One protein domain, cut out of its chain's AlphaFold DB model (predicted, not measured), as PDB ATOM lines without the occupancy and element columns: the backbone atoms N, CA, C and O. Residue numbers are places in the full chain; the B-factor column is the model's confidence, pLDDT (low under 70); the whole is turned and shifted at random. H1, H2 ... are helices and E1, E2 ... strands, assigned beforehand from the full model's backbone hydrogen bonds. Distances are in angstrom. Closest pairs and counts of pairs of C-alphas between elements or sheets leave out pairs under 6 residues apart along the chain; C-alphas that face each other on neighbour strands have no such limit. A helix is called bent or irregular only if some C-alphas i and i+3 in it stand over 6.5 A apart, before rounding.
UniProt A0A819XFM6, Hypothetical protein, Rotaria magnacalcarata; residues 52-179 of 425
ATOM      1  N   ILE A  52     183.237 178.093 109.872       82.38
ATOM      2  CA  ILE A  52     181.815 178.418 110.075       82.38
ATOM      3  C   ILE A  52     181.136 177.353 110.953       82.38
ATOM      4  O   ILE A  52     180.222 177.662 111.718       82.38
ATOM      5  N   ARG A  53     181.612 176.098 110.918       85.81
ATOM      6  CA  ARG A  53     181.097 175.027 111.790       85.81
ATOM      7  C   ARG A  53     181.332 175.251 113.271       85.81
ATOM      8  O   ARG A  53     180.595 174.695 114.076       85.81
ATOM      9  N   TRP A  54     182.336 176.044 113.626       85.69
ATOM     10  CA  TRP A  54     182.582 176.457 115.002       85.69
ATOM     11  C   TRP A  54     181.841 177.752 115.317       85.69
ATOM     12  O   TRP A  54     181.242 177.867 116.384       85.69
ATOM     13  N   GLU A  55     181.813 178.693 114.371       86.44
ATOM     14  CA  GLU A  55     181.143 179.985 114.536       86.44
ATOM     15  C   GLU A  55     179.648 179.836 114.846       86.44
ATOM     16  O   GLU A  55     179.150 180.463 115.776       86.44
ATOM     17  N   ILE A  56     178.925 178.984 114.114       92.81
ATOM     18  CA  ILE A  56     177.474 178.817 114.293       92.81
ATOM     19  C   ILE A  56     177.088 178.324 115.698       92.81
ATOM     20  O   ILE A  56     176.267 178.986 116.339       92.81
ATOM     21  N   PRO A  57     177.640 177.218 116.232       92.88
ATOM     22  CA  PRO A  57     177.348 176.819 117.604       92.88
ATOM     23  C   PRO A  57     177.822 177.845 118.635       92.88
ATOM     24  O   PRO A  57     177.113 178.058 119.615       92.88
ATOM     25  N   PHE A  58     178.950 178.535 118.422       90.12
ATOM     26  CA  PHE A  58     179.348 179.641 119.302       90.12
ATOM     27  C   PHE A  58     178.312 180.765 119.325       90.12
ATOM     28  O   PHE A  58     177.941 181.212 120.409       90.12
ATOM     29  N   LEU A  59     177.795 181.184 118.166       90.56
ATOM     30  CA  LEU A  59     176.723 182.177 118.075       90.56
ATOM     31  C   LEU A  59     175.464 181.707 118.809       90.56
ATOM     32  O   LEU A  59     174.901 182.469 119.590       90.56
ATOM     33  N   LEU A  60     175.056 180.447 118.632       92.81
ATOM     34  CA  LEU A  60     173.909 179.881 119.351       92.81
ATOM     35  C   LEU A  60     174.120 179.894 120.868       92.81
ATOM     36  O   LEU A  60     173.247 180.349 121.603       92.81
ATOM     37  N   PHE A  61     175.280 179.448 121.351       90.31
ATOM     38  CA  PHE A  61     175.592 179.478 122.779       90.31
ATOM     39  C   PHE A  61     175.707 180.904 123.319       90.31
ATOM     40  O   PHE A  61     175.289 181.155 124.446       90.31
ATOM     41  N   ARG A  62     176.203 181.855 122.525       87.19
ATOM     42  CA  ARG A  62     176.242 183.277 122.886       87.19
ATOM     43  C   ARG A  62     174.827 183.832 123.063       87.19
ATOM     44  O   ARG A  62     174.569 184.476 124.075       87.19
ATOM     45  N   ILE A  63     173.906 183.528 122.145       87.56
ATOM     46  CA  ILE A  63     172.489 183.911 122.272       87.56
ATOM     47  C   ILE A  63     171.875 183.280 123.533       87.56
ATOM     48  O   ILE A  63     171.169 183.948 124.278       87.56
ATOM     49  N   ILE A  64     172.175 182.010 123.825       85.38
ATOM     50  CA  ILE A  64     171.614 181.305 124.990       85.38
ATOM     51  C   ILE A  64     172.145 181.842 126.323       85.38
ATOM     52  O   ILE A  64     171.368 182.004 127.261       85.38
ATOM     53  N   PHE A  65     173.456 182.057 126.439       79.75
ATOM     54  CA  PHE A  65     174.097 182.331 127.727       79.75
ATOM     55  C   PHE A  65     174.356 183.815 127.990       79.75
ATOM     56  O   PHE A  65     174.448 184.204 129.155       79.75
ATOM     57  N   CYS A  66     174.496 184.636 126.948       74.75
ATOM     58  CA  CYS A  66     174.883 186.041 127.089       74.75
ATOM     59  C   CYS A  66     173.739 187.014 126.776       74.75
ATOM     60  O   CYS A  66     173.748 188.140 127.280       74.75
ATOM     61  N   GLU A  67     172.749 186.624 125.966       71.06
ATOM     62  CA  GLU A  67     171.619 187.502 125.663       71.06
ATOM     63  C   GLU A  67     170.493 187.344 126.689       71.06
ATOM     64  O   GLU A  67     169.967 186.261 126.927       71.06
ATOM     65  N   LYS A  68     170.055 188.469 127.266       60.31
ATOM     66  CA  LYS A  68     169.012 188.530 128.310       60.31
ATOM     67  C   LYS A  68     167.606 188.108 127.843       60.31
ATOM     68  O   LYS A  68     166.649 188.274 128.588       60.31
ATOM     69  N   GLN A  69     167.449 187.664 126.598       54.66
ATOM     70  CA  GLN A  69     166.142 187.383 125.993       54.66
ATOM     71  C   GLN A  69     165.639 185.958 126.264       54.66
ATOM     72  O   GLN A  69     164.449 185.671 126.077       54.66
ATOM     73  N   ILE A  70     166.530 185.066 126.702       58.19
ATOM     74  CA  ILE A  70     166.193 183.710 127.117       58.19
ATOM     75  C   ILE A  70     166.429 183.640 128.628       58.19
ATOM     76  O   ILE A  70     167.540 183.896 129.079       58.19
ATOM     77  N   ASP A  71     165.373 183.370 129.406       50.72
ATOM     78  CA  ASP A  71     165.374 183.378 130.880       50.72
ATOM     79  C   ASP A  71     166.258 182.260 131.468       50.72
ATOM     80  O   ASP A  71     165.785 181.275 132.034       50.72
ATOM     81  N   PHE A  72     167.573 182.415 131.363       52.00
ATOM     82  CA  PHE A  72     168.544 181.705 132.178       52.00
ATOM     83  C   PHE A  72     169.208 182.746 133.065       52.00
ATOM     84  O   PHE A  72     169.886 183.638 132.568       52.00
ATOM     85  N   GLN A  73     168.996 182.676 134.381       41.44
ATOM     86  CA  GLN A  73     169.746 183.525 135.304       41.44
ATOM     87  C   GLN A  73     171.181 182.986 135.398       41.44
ATOM     88  O   GLN A  73     171.370 181.877 135.911       41.44
ATOM     89  N   PRO A  74     172.201 183.710 134.902       48.78
ATOM     90  CA  PRO A  74     173.579 183.295 135.092       48.78
ATOM     91  C   PRO A  74     173.934 183.396 136.577       48.78
ATOM     92  O   PRO A  74     173.667 184.404 137.229       48.78
ATOM     93  N   VAL A  75     174.554 182.346 137.117       44.94
ATOM     94  CA  VAL A  75     175.128 182.383 138.467       44.94
ATOM     95  C   VAL A  75     176.487 183.069 138.355       44.94
ATOM     96  O   VAL A  75     177.509 182.411 138.162       44.94
ATOM     97  N   SER A  76     176.511 184.401 138.404       47.28
ATOM     98  CA  SER A  76     177.771 185.139 138.414       47.28
ATOM     99  C   SER A  76     178.437 185.057 139.794       47.28
ATOM    100  O   SER A  76     177.857 185.368 140.831       47.28
ATOM    101  N   GLY A  77     179.696 184.626 139.784       46.44
ATOM    102  CA  GLY A  77     180.696 184.935 140.805       46.44
ATOM    103  C   GLY A  77     181.885 185.634 140.137       46.44
ATOM    104  O   GLY A  77     181.885 185.805 138.919       46.44
ATOM    105  N   ILE A  78     182.925 185.962 140.911       46.28
ATOM    106  CA  ILE A  78     184.126 186.748 140.523       46.28
ATOM    107  C   ILE A  78     184.836 186.241 139.232       46.28
ATOM    108  O   ILE A  78     185.645 186.949 138.645       46.28
ATOM    109  N   SER A  79     184.520 185.029 138.750       54.44
ATOM    110  CA  SER A  79     185.134 184.364 137.584       54.44
ATOM    111  C   SER A  79     184.230 184.186 136.344       54.44
ATOM    112  O   SER A  79     184.615 183.466 135.427       54.44
ATOM    113  N   GLY A  80     183.044 184.810 136.280       57.00
ATOM    114  CA  GLY A  80     182.295 184.996 135.018       57.00
ATOM    115  C   GLY A  80     181.850 183.730 134.261       57.00
ATOM    116  O   GLY A  80     181.813 183.738 133.036       57.00
ATOM    117  N   GLY A  81     181.550 182.628 134.958       63.38
ATOM    118  CA  GLY A  81     181.117 181.378 134.318       63.38
ATOM    119  C   GLY A  81     179.657 181.376 133.854       63.38
ATOM    120  O   GLY A  81     178.799 182.002 134.474       63.38
ATOM    121  N   ILE A  82     179.366 180.607 132.799       71.94
ATOM    122  CA  ILE A  82     177.987 180.344 132.361       71.94
ATOM    123  C   ILE A  82     177.306 179.300 133.270       71.94
ATOM    124  O   ILE A  82     177.985 178.409 133.796       71.94
ATOM    125  N   PRO A  83     175.975 179.371 133.472       71.94
ATOM    126  CA  PRO A  83     175.256 178.367 134.247       71.94
ATOM    127  C   PRO A  83     175.276 177.008 133.534       71.94
ATOM    128  O   PRO A  83     175.210 176.928 132.308       71.94
ATOM    129  N   LEU A  84     175.325 175.926 134.315       73.44
ATOM    130  CA  LEU A  84     175.075 174.582 133.794       73.44
ATOM    131  C   LEU A  84     173.594 174.488 133.414       73.44
ATOM    132  O   LEU A  84     172.727 174.595 134.279       73.44
ATOM    133  N   VAL A  85     173.316 174.303 132.126       72.69
ATOM    134  CA  VAL A  85     171.955 174.220 131.583       72.69
ATOM    135  C   VAL A  85     171.769 172.853 130.943       72.69
ATOM    136  O   VAL A  85     172.652 172.378 130.239       72.69
ATOM    137  N   CYS A  86     170.610 172.242 131.191       72.62
ATOM    138  CA  CYS A  86     170.183 171.007 130.547       72.62
ATOM    139  C   CYS A  86     168.716 171.133 130.114       72.62
ATOM    140  O   CYS A  86     167.853 171.507 130.916       72.62
ATOM    141  N   PHE A  87     168.422 170.851 128.843       76.62
ATOM    142  CA  PHE A  87     167.060 170.929 128.306       76.62
ATOM    143  C   PHE A  87     166.306 169.618 128.500       76.62
ATOM    144  O   PHE A  87     166.354 168.707 127.685       76.62
ATOM    145  N   VAL A  88     165.519 169.554 129.571       71.25
ATOM    146  CA  VAL A  88     164.793 168.327 129.928       71.25
ATOM    147  C   VAL A  88     163.548 168.097 129.058       71.25
ATOM    148  O   VAL A  88     163.204 166.960 128.758       71.25
ATOM    149  N   LYS A  89     162.845 169.160 128.643       83.75
ATOM    150  CA  LYS A  89     161.567 169.050 127.918       83.75
ATOM    151  C   LYS A  89     161.720 169.436 126.447       83.75
ATOM    152  O   LYS A  89     161.746 170.625 126.129       83.75
ATOM    153  N   HIS A  90     161.750 168.436 125.564       87.88
ATOM    154  CA  HIS A  90     161.832 168.621 124.106       87.88
ATOM    155  C   HIS A  90     160.723 169.529 123.563       87.88
ATOM    156  O   HIS A  90     161.007 170.503 122.872       87.88
ATOM    157  N   GLU A  91     159.473 169.303 123.972       89.12
ATOM    158  CA  GLU A  91     158.326 170.101 123.514       89.12
ATOM    159  C   GLU A  91     158.462 171.591 123.869       89.12
ATOM    160  O   GLU A  91     158.200 172.465 123.044       89.12
ATOM    161  N   TYR A  92     158.963 171.898 125.071       86.50
ATOM    162  CA  TYR A  92     159.214 173.281 125.478       86.50
ATOM    163  C   TYR A  92     160.320 173.924 124.634       86.50
ATOM    164  O   TYR A  92     160.192 175.078 124.221       86.50
ATOM    165  N   PHE A  93     161.390 173.176 124.341       87.75
ATOM    166  CA  PHE A  93     162.446 173.651 123.452       87.75
ATOM    167  C   PHE A  93     161.889 173.978 122.061       87.75
ATOM    168  O   PHE A  93     162.115 175.083 121.570       87.75
ATOM    169  N   GLN A  94     161.112 173.073 121.464       90.06
ATOM    170  CA  GLN A  94     160.550 173.258 120.122       90.06
ATOM    171  C   GLN A  94     159.571 174.437 120.043       90.06
ATOM    172  O   GLN A  94     159.602 175.181 119.066       90.06
ATOM    173  N   LEU A  95     158.724 174.633 121.059       88.81
ATOM    174  CA  LEU A  95     157.676 175.660 121.032       88.81
ATOM    175  C   LEU A  95     158.146 177.048 121.489       88.81
ATOM    176  O   LEU A  95     157.616 178.050 121.014       88.81
ATOM    177  N   HIS A  96     159.111 177.131 122.411       86.00
ATOM    178  CA  HIS A  96     159.454 178.402 123.067       86.00
ATOM    179  C   HIS A  96     160.899 178.856 122.867       86.00
ATOM    180  O   HIS A  96     161.147 180.063 122.857       86.00
ATOM    181  N   ILE A  97     161.848 177.926 122.725       87.81
ATOM    182  CA  ILE A  97     163.277 178.252 122.629       87.81
ATOM    183  C   ILE A  97     163.722 178.308 121.169       87.81
ATOM    184  O   ILE A  97     164.263 179.324 120.735       87.81
ATOM    185  N   LYS A  98     163.445 177.257 120.387       91.88
ATOM    186  CA  LYS A  98     163.841 177.145 118.979       91.88
ATOM    187  C   LYS A  98     163.381 178.345 118.134       91.88
ATOM    188  O   LYS A  98     164.240 178.892 117.451       91.88
ATOM    189  N   PRO A  99     162.119 178.824 118.193       92.31
ATOM    190  CA  PRO A  99     161.690 179.949 117.359       92.31
ATOM    191  C   PRO A  99     162.462 181.239 117.663       92.31
ATOM    192  O   PRO A  99     162.920 181.915 116.747       92.31
ATOM    193  N   LYS A 100     162.700 181.535 118.949       91.25
ATOM    194  CA  LYS A 100     163.500 182.698 119.370       91.25
ATOM    195  C   LYS A 100     164.945 182.599 118.879       91.25
ATOM    196  O   LYS A 100     165.497 183.577 118.384       91.25
ATOM    197  N   LEU A 101     165.545 181.410 118.978       92.81
ATOM    198  CA  LEU A 101     166.898 181.166 118.478       92.81
ATOM    199  C   LEU A 101     166.982 181.318 116.959       92.81
ATOM    200  O   LEU A 101     167.915 181.957 116.483       92.81
ATOM    201  N   CYS A 102     166.011 180.780 116.209       94.88
ATOM    202  CA  CYS A 102     165.918 180.955 114.758       94.88
ATOM    203  C   CYS A 102     165.863 182.440 114.383       94.88
ATOM    204  O   CYS A 102     166.580 182.865 113.479       94.88
ATOM    205  N   GLN A 103     165.052 183.227 115.092       93.62
ATOM    206  CA  GLN A 103     164.893 184.655 114.839       93.62
ATOM    207  C   GLN A 103     166.197 185.436 115.072       93.62
ATOM    208  O   GLN A 103     166.654 186.153 114.175       93.62
ATOM    209  N   GLU A 104     166.829 185.286 116.242       92.44
ATOM    210  CA  GLU A 104     168.040 186.054 116.565       92.44
ATOM    211  C   GLU A 104     169.249 185.609 115.734       92.44
ATOM    212  O   GLU A 104     169.963 186.464 115.202       92.44
ATOM    213  N   ILE A 105     169.452 184.301 115.509       94.56
ATOM    214  CA  ILE A 105     170.555 183.862 114.642       94.56
ATOM    215  C   ILE A 105     170.343 184.318 113.197       94.56
ATOM    216  O   ILE A 105     171.289 184.774 112.559       94.56
ATOM    217  N   CYS A 106     169.108 184.273 112.684       95.25
ATOM    218  CA  CYS A 106     168.787 184.764 111.345       95.25
ATOM    219  C   CYS A 106     169.157 186.243 111.203       95.25
ATOM    220  O   CYS A 106     169.845 186.629 110.260       95.25
ATOM    221  N   LYS A 107     168.773 187.068 112.181       92.38
ATOM    222  CA  LYS A 107     169.100 188.496 112.214       92.38
ATOM    223  C   LYS A 107     170.608 188.750 112.217       92.38
ATOM    224  O   LYS A 107     171.065 189.589 111.441       92.38
ATOM    225  N   ILE A 108     171.377 188.023 113.032       88.62
ATOM    226  CA  ILE A 108     172.845 188.135 113.064       88.62
ATOM    227  C   ILE A 108     173.447 187.736 111.711       88.62
ATOM    228  O   ILE A 108     174.276 188.463 111.165       88.62
ATOM    229  N   LEU A 109     173.008 186.617 111.127       89.62
ATOM    230  CA  LEU A 109     173.516 186.154 109.834       89.62
ATOM    231  C   LEU A 109     173.203 187.147 108.707       89.62
ATOM    232  O   LEU A 109     174.094 187.492 107.934       89.62
ATOM    233  N   LEU A 110     171.975 187.663 108.632       88.38
ATOM    234  CA  LEU A 110     171.606 188.676 107.639       88.38
ATOM    235  C   LEU A 110     172.458 189.943 107.780       88.38
ATOM    236  O   LEU A 110     172.924 190.478 106.774       88.38
ATOM    237  N   GLN A 111     172.724 190.388 109.013       86.06
ATOM    238  CA  GLN A 111     173.618 191.518 109.274       86.06
ATOM    239  C   GLN A 111     175.053 191.239 108.812       86.06
ATOM    240  O   GLN A 111     175.632 192.080 108.126       86.06
ATOM    241  N   ASN A 112     175.599 190.056 109.114       83.25
ATOM    242  CA  ASN A 112     176.957 189.664 108.718       83.25
ATOM    243  C   ASN A 112     177.148 189.648 107.194       83.25
ATOM    244  O   ASN A 112     178.225 189.986 106.704       83.25
ATOM    245  N   PHE A 113     176.103 189.296 106.441       83.44
ATOM    246  CA  PHE A 113     176.125 189.280 104.975       83.44
ATOM    247  C   PHE A 113     175.552 190.553 104.330       83.44
ATOM    248  O   PHE A 113     175.403 190.599 103.109       83.44
ATOM    249  N   CYS A 114     175.249 191.593 105.117       83.75
ATOM    250  CA  CYS A 114     174.626 192.839 104.653       83.75
ATOM    251  C   CYS A 114     173.326 192.620 103.850       83.75
ATOM    252  O   CYS A 114     172.977 193.429 102.982       83.75
ATOM    253  N   GLU A 115     172.606 191.533 104.127       84.44
ATOM    254  CA  GLU A 115     171.357 191.203 103.457       84.44
ATOM    255  C   GLU A 115     170.211 192.005 104.080       84.44
ATOM    256  O   GLU A 115     169.959 191.960 105.284       84.44
ATOM    257  N   LYS A 116     169.511 192.766 103.238       82.94
ATOM    258  CA  LYS A 116     168.406 193.638 103.658       82.94
ATOM    259  C   LYS A 116     167.053 192.946 103.539       82.94
ATOM    260  O   LYS A 116     166.087 193.388 104.156       82.94
ATOM    261  N   GLN A 117     166.960 191.910 102.708       84.44
ATOM    262  CA  GLN A 117     165.733 191.154 102.497       84.44
ATOM    263  C   GLN A 117     165.627 190.035 103.530       84.44
ATOM    264  O   GLN A 117     166.504 189.190 103.646       84.44
ATOM    265  N   THR A 118     164.509 189.993 104.246       87.56
ATOM    266  CA  THR A 118     164.191 188.896 105.176       87.56
ATOM    267  C   THR A 118     163.586 187.683 104.465       87.56
ATOM    268  O   THR A 118     163.513 186.593 105.032       87.56
ATOM    269  N   PHE A 119     163.175 187.860 103.208       90.56
ATOM    270  CA  PHE A 119     162.589 186.837 102.356       90.56
ATOM    271  C   PHE A 119     163.547 186.379 101.259       90.56
ATOM    272  O   PHE A 119     164.375 187.138 100.755       90.56
ATOM    273  N   ILE A 120     163.375 185.127 100.857       88.81
ATOM    274  CA  ILE A 120     164.106 184.476  99.782       88.81
ATOM    275  C   ILE A 120     163.199 184.463  98.558       88.81
ATOM    276  O   ILE A 120     162.119 183.868  98.566       88.81
ATOM    277  N   LYS A 121     163.642 185.127  97.496       88.62
ATOM    278  CA  LYS A 121     162.977 185.148  96.194       88.62
ATOM    279  C   LYS A 121     164.005 185.009  95.083       88.62
ATOM    280  O   LYS A 121     165.142 185.442  95.269       88.62
ATOM    281  N   ASN A 122     163.613 184.427  93.953       84.31
ATOM    282  CA  ASN A 122     164.466 184.422  92.765       84.31
ATOM    283  C   ASN A 122     164.477 185.797  92.067       84.31
ATOM    284  O   ASN A 122     163.743 186.716  92.449       84.31
ATOM    285  N   ASP A 123     165.301 185.922  91.028       80.81
ATOM    286  CA  ASP A 123     165.440 187.156  90.242       80.81
ATOM    287  C   ASP A 123     164.148 187.537  89.493       80.81
ATOM    288  O   ASP A 123     163.916 188.707  89.204       80.81
ATOM    289  N   GLU A 124     163.272 186.560  89.246       83.75
ATOM    290  CA  GLU A 124     161.957 186.729  88.615       83.75
ATOM    291  C   GLU A 124     160.852 187.113  89.623       83.75
ATOM    292  O   GLU A 124     159.718 187.385  89.235       83.75
ATOM    293  N   GLY A 125     161.163 187.156  90.924       82.00
ATOM    294  CA  GLY A 125     160.221 187.491  91.994       82.00
ATOM    295  C   GLY A 125     159.405 186.321  92.559       82.00
ATOM    296  O   GLY A 125     158.556 186.550  93.419       82.00
ATOM    297  N   GLU A 126     159.663 185.078  92.142       87.94
ATOM    298  CA  GLU A 126     159.080 183.867  92.736       87.94
ATOM    299  C   GLU A 126     159.503 183.755  94.208       87.94
ATOM    300  O   GLU A 126     160.691 183.717  94.533       87.94
ATOM    301  N   TRP A 127     158.523 183.696  95.111       88.88
ATOM    302  CA  TRP A 127     158.752 183.627  96.553       88.88
ATOM    303  C   TRP A 127     159.050 182.194  97.021       88.88
ATOM    304  O   TRP A 127     158.278 181.260  96.757       88.88
ATOM    305  N   TYR A 128     160.147 182.017  97.761       89.69
ATOM    306  CA  TYR A 128     160.600 180.723  98.285       89.69
ATOM    307  C   TYR A 128     160.403 180.526  99.788       89.69
ATOM    308  O   TYR A 128     160.330 179.379 100.223       89.69
ATOM    309  N   GLY A 129     160.251 181.601 100.556       90.94
ATOM    310  CA  GLY A 129     160.138 181.554 102.014       90.94
ATOM    311  C   GLY A 129     160.857 182.731 102.656       90.94
ATOM    312  O   GLY A 129     161.300 183.648 101.958       90.94
ATOM    313  N   SER A 130     161.015 182.703 103.973       93.81
ATOM    314  CA  SER A 130     161.941 183.569 104.705       93.81
ATOM    315  C   SER A 130     163.234 182.847 105.091       93.81
ATOM    316  O   SER A 130     163.310 181.618 105.107       93.81
ATOM    317  N   TYR A 131     164.280 183.613 105.404       93.62
ATOM    318  CA  TYR A 131     165.524 183.049 105.941       93.62
ATOM    319  C   TYR A 131     165.321 182.378 107.306       93.62
ATOM    320  O   TYR A 131     165.966 181.378 107.611       93.62
ATOM    321  N   GLU A 132     164.392 182.898 108.107       95.00
ATOM    322  CA  GLU A 132     164.016 182.310 109.392       95.00
ATOM    323  C   GLU A 132     163.290 180.973 109.196       95.00
ATOM    324  O   GLU A 132     163.658 179.977 109.814       95.00
ATOM    325  N   GLU A 133     162.337 180.912 108.259       93.88
ATOM    326  CA  GLU A 133     161.624 179.680 107.895       93.88
ATOM    327  C   GLU A 133     162.574 178.603 107.351       93.88
ATOM    328  O   GLU A 133     162.364 177.413 107.597       93.88
ATOM    329  N   LEU A 134     163.636 179.001 106.639       94.62
ATOM    330  CA  LEU A 134     164.687 178.084 106.196       94.62
ATOM    331  C   LEU A 134     165.402 177.449 107.396       94.62
ATOM    332  O   LEU A 134     165.526 176.225 107.447       94.62
ATOM    333  N   ILE A 135     165.844 178.265 108.359       95.38
ATOM    334  CA  ILE A 135     166.549 177.799 109.564       95.38
ATOM    335  C   ILE A 135     165.634 176.929 110.427       95.38
ATOM    336  O   ILE A 135     166.085 175.916 110.956       95.38
ATOM    337  N   GLU A 136     164.353 177.283 110.533       93.56
ATOM    338  CA  GLU A 136     163.341 176.550 111.302       93.56
ATOM    339  C   GLU A 136     162.867 175.252 110.621       93.56
ATOM    340  O   GLU A 136     162.220 174.415 111.260       93.56
ATOM    341  N   GLY A 137     163.234 175.050 109.350       91.38
ATOM    342  CA  GLY A 137     162.937 173.834 108.596       91.38
ATOM    343  C   GLY A 137     161.551 173.829 107.950       91.38
ATOM    344  O   GLY A 137     161.039 172.768 107.611       91.38
ATOM    345  N   LYS A 138     160.936 175.000 107.752       90.62
ATOM    346  CA  LYS A 138     159.606 175.162 107.138       90.62
ATOM    347  C   LYS A 138     159.641 175.229 105.602       90.62
ATOM    348  O   LYS A 138     158.618 175.017 104.958       90.62
ATOM    349  N   CYS A 139     160.806 175.460 104.991       86.38
ATOM    350  CA  CYS A 139     160.962 175.626 103.534       86.38
ATOM    351  C   CYS A 139     161.261 174.335 102.731       86.38
ATOM    352  O   CYS A 139     161.769 174.430 101.612       86.38
ATOM    353  N   LEU A 140     160.955 173.140 103.252       78.56
ATOM    354  CA  LEU A 140     161.425 171.846 102.706       78.56
ATOM    355  C   LEU A 140     161.190 171.661 101.195       78.56
ATOM    356  O   LEU A 140     162.093 171.273 100.463       78.56
ATOM    357  N   PHE A 141     159.999 171.994 100.691       82.94
ATOM    358  CA  PHE A 141     159.639 171.761  99.283       82.94
ATOM    359  C   PHE A 141     160.380 172.650  98.274       82.94
ATOM    360  O   PHE A 141     160.318 172.405  97.070       82.94
ATOM    361  N   LYS A 142     161.043 173.714  98.736       87.25
ATOM    362  CA  LYS A 142     161.746 174.686  97.885       87.25
ATOM    363  C   LYS A 142     163.241 174.741  98.188       87.25
ATOM    364  O   LYS A 142     163.952 175.570  97.624       87.25
ATOM    365  N   GLU A 143     163.724 173.854  99.050       87.88
ATOM    366  CA  GLU A 143     165.076 173.901  99.586       87.88
ATOM    367  C   GLU A 143     166.147 173.760  98.502       87.88
ATOM    368  O   GLU A 143     167.075 174.562  98.470       87.88
ATOM    369  N   ASP A 144     165.969 172.866  97.527       90.75
ATOM    370  CA  ASP A 144     166.894 172.741  96.391       90.75
ATOM    371  C   ASP A 144     167.038 174.045  95.595       90.75
ATOM    372  O   ASP A 144     168.123 174.378  95.106       90.75
ATOM    373  N   LYS A 145     165.941 174.804  95.452       91.06
ATOM    374  CA  LYS A 145     165.956 176.112  94.783       91.06
ATOM    375  C   LYS A 145     166.684 177.146  95.644       91.06
ATOM    376  O   LYS A 145     167.515 177.891  95.126       91.06
ATOM    377  N   ILE A 146     166.412 177.161  96.951       90.88
ATOM    378  CA  ILE A 146     167.054 178.061  97.919       90.88
ATOM    379  C   ILE A 146     168.564 177.800  97.986       90.88
ATOM    380  O   ILE A 146     169.344 178.743  97.890       90.88
ATOM    381  N   ILE A 147     168.989 176.538  98.070       91.88
ATOM    382  CA  ILE A 147     170.401 176.139  98.099       91.88
ATOM    383  C   ILE A 147     171.120 176.641  96.848       91.88
ATOM    384  O   ILE A 147     172.185 177.246  96.958       91.88
ATOM    385  N   LYS A 148     170.539 176.443  95.656       91.31
ATOM    386  CA  LYS A 148     171.118 176.956  94.402       91.31
ATOM    387  C   LYS A 148     171.263 178.477  94.433       91.31
ATOM    388  O   LYS A 148     172.319 178.987  94.071       91.31
ATOM    389  N   LEU A 149     170.238 179.183  94.905       90.19
ATOM    390  CA  LEU A 149     170.244 180.641  95.006       90.19
ATOM    391  C   LEU A 149     171.322 181.148  95.973       90.19
ATOM    392  O   LEU A 149     172.111 182.017  95.606       90.19
ATOM    393  N   LEU A 150     171.399 180.592  97.185       88.94
ATOM    394  CA  LEU A 150     172.401 180.986  98.177       88.94
ATOM    395  C   LEU A 150     173.815 180.635  97.720       88.94
ATOM    396  O   LEU A 150     174.715 181.456  97.866       88.94
ATOM    397  N   LYS A 151     173.999 179.477  97.073       89.69
ATOM    398  CA  LYS A 151     175.282 179.084  96.476       89.69
ATOM    399  C   LYS A 151     175.771 180.098  95.440       89.69
ATOM    400  O   LYS A 151     176.966 180.374  95.392       89.69
ATOM    401  N   CYS A 152     174.866 180.655  94.632       85.94
ATOM    402  CA  CYS A 152     175.194 181.711  93.672       85.94
ATOM    403  C   CYS A 152     175.549 183.045  94.347       85.94
ATOM    404  O   CYS A 152     176.310 183.820  93.775       85.94
ATOM    405  N   ARG A 153     175.012 183.320  95.542       83.69
ATOM    406  CA  ARG A 153     175.304 184.547  96.299       83.69
ATOM    407  C   ARG A 153     176.634 184.466  97.040       83.69
ATOM    408  O   ARG A 153     177.482 185.335  96.876       83.69
ATOM    409  N   SER A 154     176.803 183.446  97.874       85.06
ATOM    410  CA  SER A 154     178.023 183.203  98.640       85.06
ATOM    411  C   SER A 154     178.007 181.793  99.219       85.06
ATOM    412  O   SER A 154     177.028 181.370  99.837       85.06
ATOM    413  N   ILE A 155     179.122 181.077  99.062       85.50
ATOM    414  CA  ILE A 155     179.296 179.755  99.669       85.50
ATOM    415  C   ILE A 155     179.291 179.830 101.201       85.50
ATOM    416  O   ILE A 155     178.712 178.962 101.847       85.50
ATOM    417  N   ASP A 156     179.848 180.898 101.776       83.75
ATOM    418  CA  ASP A 156     179.880 181.104 103.224       83.75
ATOM    419  C   ASP A 156     178.470 181.372 103.750       83.75
ATOM    420  O   ASP A 156     178.064 180.776 104.740       83.75
ATOM    421  N   MET A 157     177.679 182.176 103.029       87.38
ATOM    422  CA  MET A 157     176.273 182.417 103.370       87.38
ATOM    423  C   MET A 157     175.477 181.113 103.341       87.38
ATOM    424  O   MET A 157     174.768 180.806 104.299       87.38
ATOM    425  N   LEU A 158     175.622 180.320 102.274       91.75
ATOM    426  CA  LEU A 158     174.993 179.004 102.188       91.75
ATOM    427  C   LEU A 158     175.368 178.136 103.396       91.75
ATOM    428  O   LEU A 158     174.479 177.609 104.063       91.75
ATOM    429  N   ASN A 159     176.663 178.017 103.692       90.19
ATOM    430  CA  ASN A 159     177.159 177.196 104.793       90.19
ATOM    431  C   ASN A 159     176.635 177.691 106.147       90.19
ATOM    432  O   ASN A 159     176.152 176.876 106.927       90.19
ATOM    433  N   SER A 160     176.649 179.000 106.418       90.75
ATOM    434  CA  SER A 160     176.134 179.570 107.669       90.75
ATOM    435  C   SER A 160     174.651 179.260 107.885       90.75
ATOM    436  O   SER A 160     174.272 178.818 108.969       90.75
ATOM    437  N   PHE A 161     173.809 179.442 106.861       94.44
ATOM    438  CA  PHE A 161     172.373 179.164 106.971       94.44
ATOM    439  C   PHE A 161     172.070 177.664 107.073       94.44
ATOM    440  O   PHE A 161     171.219 177.272 107.872       94.44
ATOM    441  N   LEU A 162     172.773 176.814 106.317       93.81
ATOM    442  CA  LEU A 162     172.596 175.361 106.399       93.81
ATOM    443  C   LEU A 162     173.081 174.792 107.734       93.81
ATOM    444  O   LEU A 162     172.421 173.920 108.293       93.81
ATOM    445  N   LEU A 163     174.188 175.297 108.277       94.00
ATOM    446  CA  LEU A 163     174.663 174.906 109.603       94.00
ATOM    447  C   LEU A 163     173.692 175.379 110.686       94.00
ATOM    448  O   LEU A 163     173.311 174.575 111.530       94.00
ATOM    449  N   ALA A 164     173.208 176.625 110.635       95.75
ATOM    450  CA  ALA A 164     172.189 177.106 111.573       95.75
ATOM    451  C   ALA A 164     170.921 176.233 111.527       95.75
ATOM    452  O   ALA A 164     170.399 175.836 112.571       95.75
ATOM    453  N   LYS A 165     170.477 175.855 110.319       95.00
ATOM    454  CA  LYS A 165     169.391 174.889 110.123       95.00
ATOM    455  C   LYS A 165     169.728 173.522 110.729       95.00
ATOM    456  O   LYS A 165     168.894 172.960 111.430       95.00
ATOM    457  N   GLY A 166     170.920 172.981 110.485       92.88
ATOM    458  CA  GLY A 166     171.384 171.717 111.068       92.88
ATOM    459  C   GLY A 166     171.291 171.729 112.592       92.88
ATOM    460  O   GLY A 166     170.696 170.840 113.199       92.88
ATOM    461  N   TRP A 167     171.792 172.794 113.211       95.00
ATOM    462  CA  TRP A 167     171.790 172.937 114.660       95.00
ATOM    463  C   TRP A 167     170.390 173.053 115.273       95.00
ATOM    464  O   TRP A 167     170.141 172.465 116.325       95.00
ATOM    465  N   LEU A 168     169.470 173.773 114.626       94.94
ATOM    466  CA  LEU A 168     168.148 174.064 115.191       94.94
ATOM    467  C   LEU A 168     167.046 173.112 114.715       94.94
ATOM    468  O   LEU A 168     166.228 172.660 115.514       94.94
ATOM    469  N   SER A 169     167.001 172.797 113.424       92.44
ATOM    470  CA  SER A 169     165.944 171.972 112.828       92.44
ATOM    471  C   SER A 169     166.221 170.484 112.852       92.44
ATOM    472  O   SER A 169     165.273 169.715 112.957       92.44
ATOM    473  N   HIS A 170     167.492 170.084 112.808       89.56
ATOM    474  CA  HIS A 170     167.897 168.683 112.959       89.56
ATOM    475  C   HIS A 170     168.323 168.354 114.399       89.56
ATOM    476  O   HIS A 170     169.028 167.381 114.639       89.56
ATOM    477  N   GLU A 171     167.876 169.170 115.360       88.56
ATOM    478  CA  GLU A 171     167.951 168.919 116.803       88.56
ATOM    479  C   GLU A 171     169.360 168.764 117.399       88.56
ATOM    480  O   GLU A 171     169.473 168.399 118.568       88.56
ATOM    481  N   LEU A 172     170.437 169.096 116.673       91.50
ATOM    482  CA  LEU A 172     171.800 168.965 117.210       91.50
ATOM    483  C   LEU A 172     171.999 169.826 118.464       91.50
ATOM    484  O   LEU A 172     172.606 169.373 119.430       91.50
ATOM    485  N   LEU A 173     171.446 171.044 118.487       92.19
ATOM    486  CA  LEU A 173     171.530 171.927 119.650       92.19
ATOM    487  C   LEU A 173     170.795 171.345 120.859       92.19
ATOM    488  O   LEU A 173     171.342 171.330 121.961       92.19
ATOM    489  N   TYR A 174     169.563 170.867 120.648       89.62
ATOM    490  CA  TYR A 174     168.781 170.235 121.707       89.62
ATOM    491  C   TYR A 174     169.520 169.014 122.244       89.62
ATOM    492  O   TYR A 174     169.695 168.893 123.452       89.62
ATOM    493  N   HIS A 175     170.011 168.156 121.349       87.94
ATOM    494  CA  HIS A 175     170.779 166.973 121.699       87.94
ATOM    495  C   HIS A 175     171.995 167.330 122.560       87.94
ATOM    496  O   HIS A 175     172.122 166.826 123.667       87.94
ATOM    497  N   VAL A 176     172.842 168.256 122.102       88.38
ATOM    498  CA  VAL A 176     174.065 168.658 122.814       88.38
ATOM    499  C   VAL A 176     173.763 169.270 124.190       88.38
ATOM    500  O   VAL A 176     174.433 168.938 125.165       88.38
ATOM    501  N   ILE A 177     172.750 170.134 124.309       84.19
ATOM    502  CA  ILE A 177     172.398 170.761 125.597       84.19
ATOM    503  C   ILE A 177     171.679 169.781 126.537       84.19
ATOM    504  O   ILE A 177     171.714 169.960 127.748       84.19
ATOM    505  N   SER A 178     171.030 168.737 126.019       84.00
ATOM    506  CA  SER A 178     170.313 167.756 126.851       84.00
ATOM    507  C   SER A 178     171.236 166.776 127.580       84.00
ATOM    508  O   SER A 178     170.784 166.079 128.484       84.00
ATOM    509  N   TYR A 179     172.517 166.709 127.209       80.88
ATOM    510  CA  TYR A 179     173.489 165.859 127.892       80.88
ATOM    511  C   TYR A 179     174.030 166.527 129.160       80.88
ATOM    512  O   TYR A 179     174.311 167.727 129.215       80.88
TER     513      TYR A 179
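Overview. This is residues 52 to 179 of the 425 residues of the protein "Hypothetical protein" of Rotaria magnacalcarata (UniProt A0A819XFM6). A small hairpin of two strands, E1 and E2, lies with H4 at one end of an elongated helical body, and a long loop, residues 67 to 89, lies at the other. In the body H2 and H5 run side by side in opposite ways, short H3 packs on both, and H1 crosses both. The 128 printed residues, mostly helix by class, have six named helices and two named strands, in the order H1 H2 E1 E2 H3 H4 H5 H6. The whole is compact, with a radius of gyration of the C-alphas of 15.7 A and spans of 55 by 29 by 22 A.

Arrangement. E1, residues 119 to 121, and E2, residues 127 to 130, form an antiparallel hairpin; N 120 and O 129 are within hydrogen-bond range at 2.8 A. H4, residues 140 to 153, comes closest to E2 at the C-alphas of Lys 142 and Tyr 128, 6.2 A. H4 and the hub H5, residues 155 to 169, form a helical hairpin, closest at the C-alphas of Leu 150 and Leu 158, 5.2 A. H3, residues 131 to 136, touches H5, closest at the C-alphas of Ile 135 and Lys 165, 4.1 A. H2, residues 90 to 112, touches H5 at a shallow tilt of 14 degrees, closest at the C-alphas of Lys 98 and Leu 168, 6.5 A. H1, residues 52 to 66, touches H5 with residues 52 to 57 alone, closest at the C-alphas of Ile 56 and Ala 164, 6.2 A. H6, residues 172 to 178, only just touches H5, only at the corner, with 3 pairs of C-alphas within 8 A, the closest those of Trp 167 and Leu 173, 5.1 A. In H3, H5 and H6 every O i to N i+4 pair is within hydrogen-bond range, against 10 of 11 in H1, 16 of 19 in H2 and 8 of 10 in H4.

Along the chain. H1 begins at C-alpha 52 (181.815, 178.418, 110.075), and H6 ends at C-alpha 178 (170.313, 167.756, 126.851). H2, 30.1 A long, has a kink of 43 degrees near residue 98 and is only just irregular, with C-alphas 95 and 98 6.7 A apart; H4, 19.9 A, is irregular, with C-alphas 141 and 144 7.9 A apart. H5 is 20.3 A long.

Size, cuts and confidence. The C-alphas farthest apart, of Ile 78 and Glu 124, are 56.4 A apart. The printed part has no cut, and H1 to H2 is the long link. Confidence is low in residues 68 to 81, under 70.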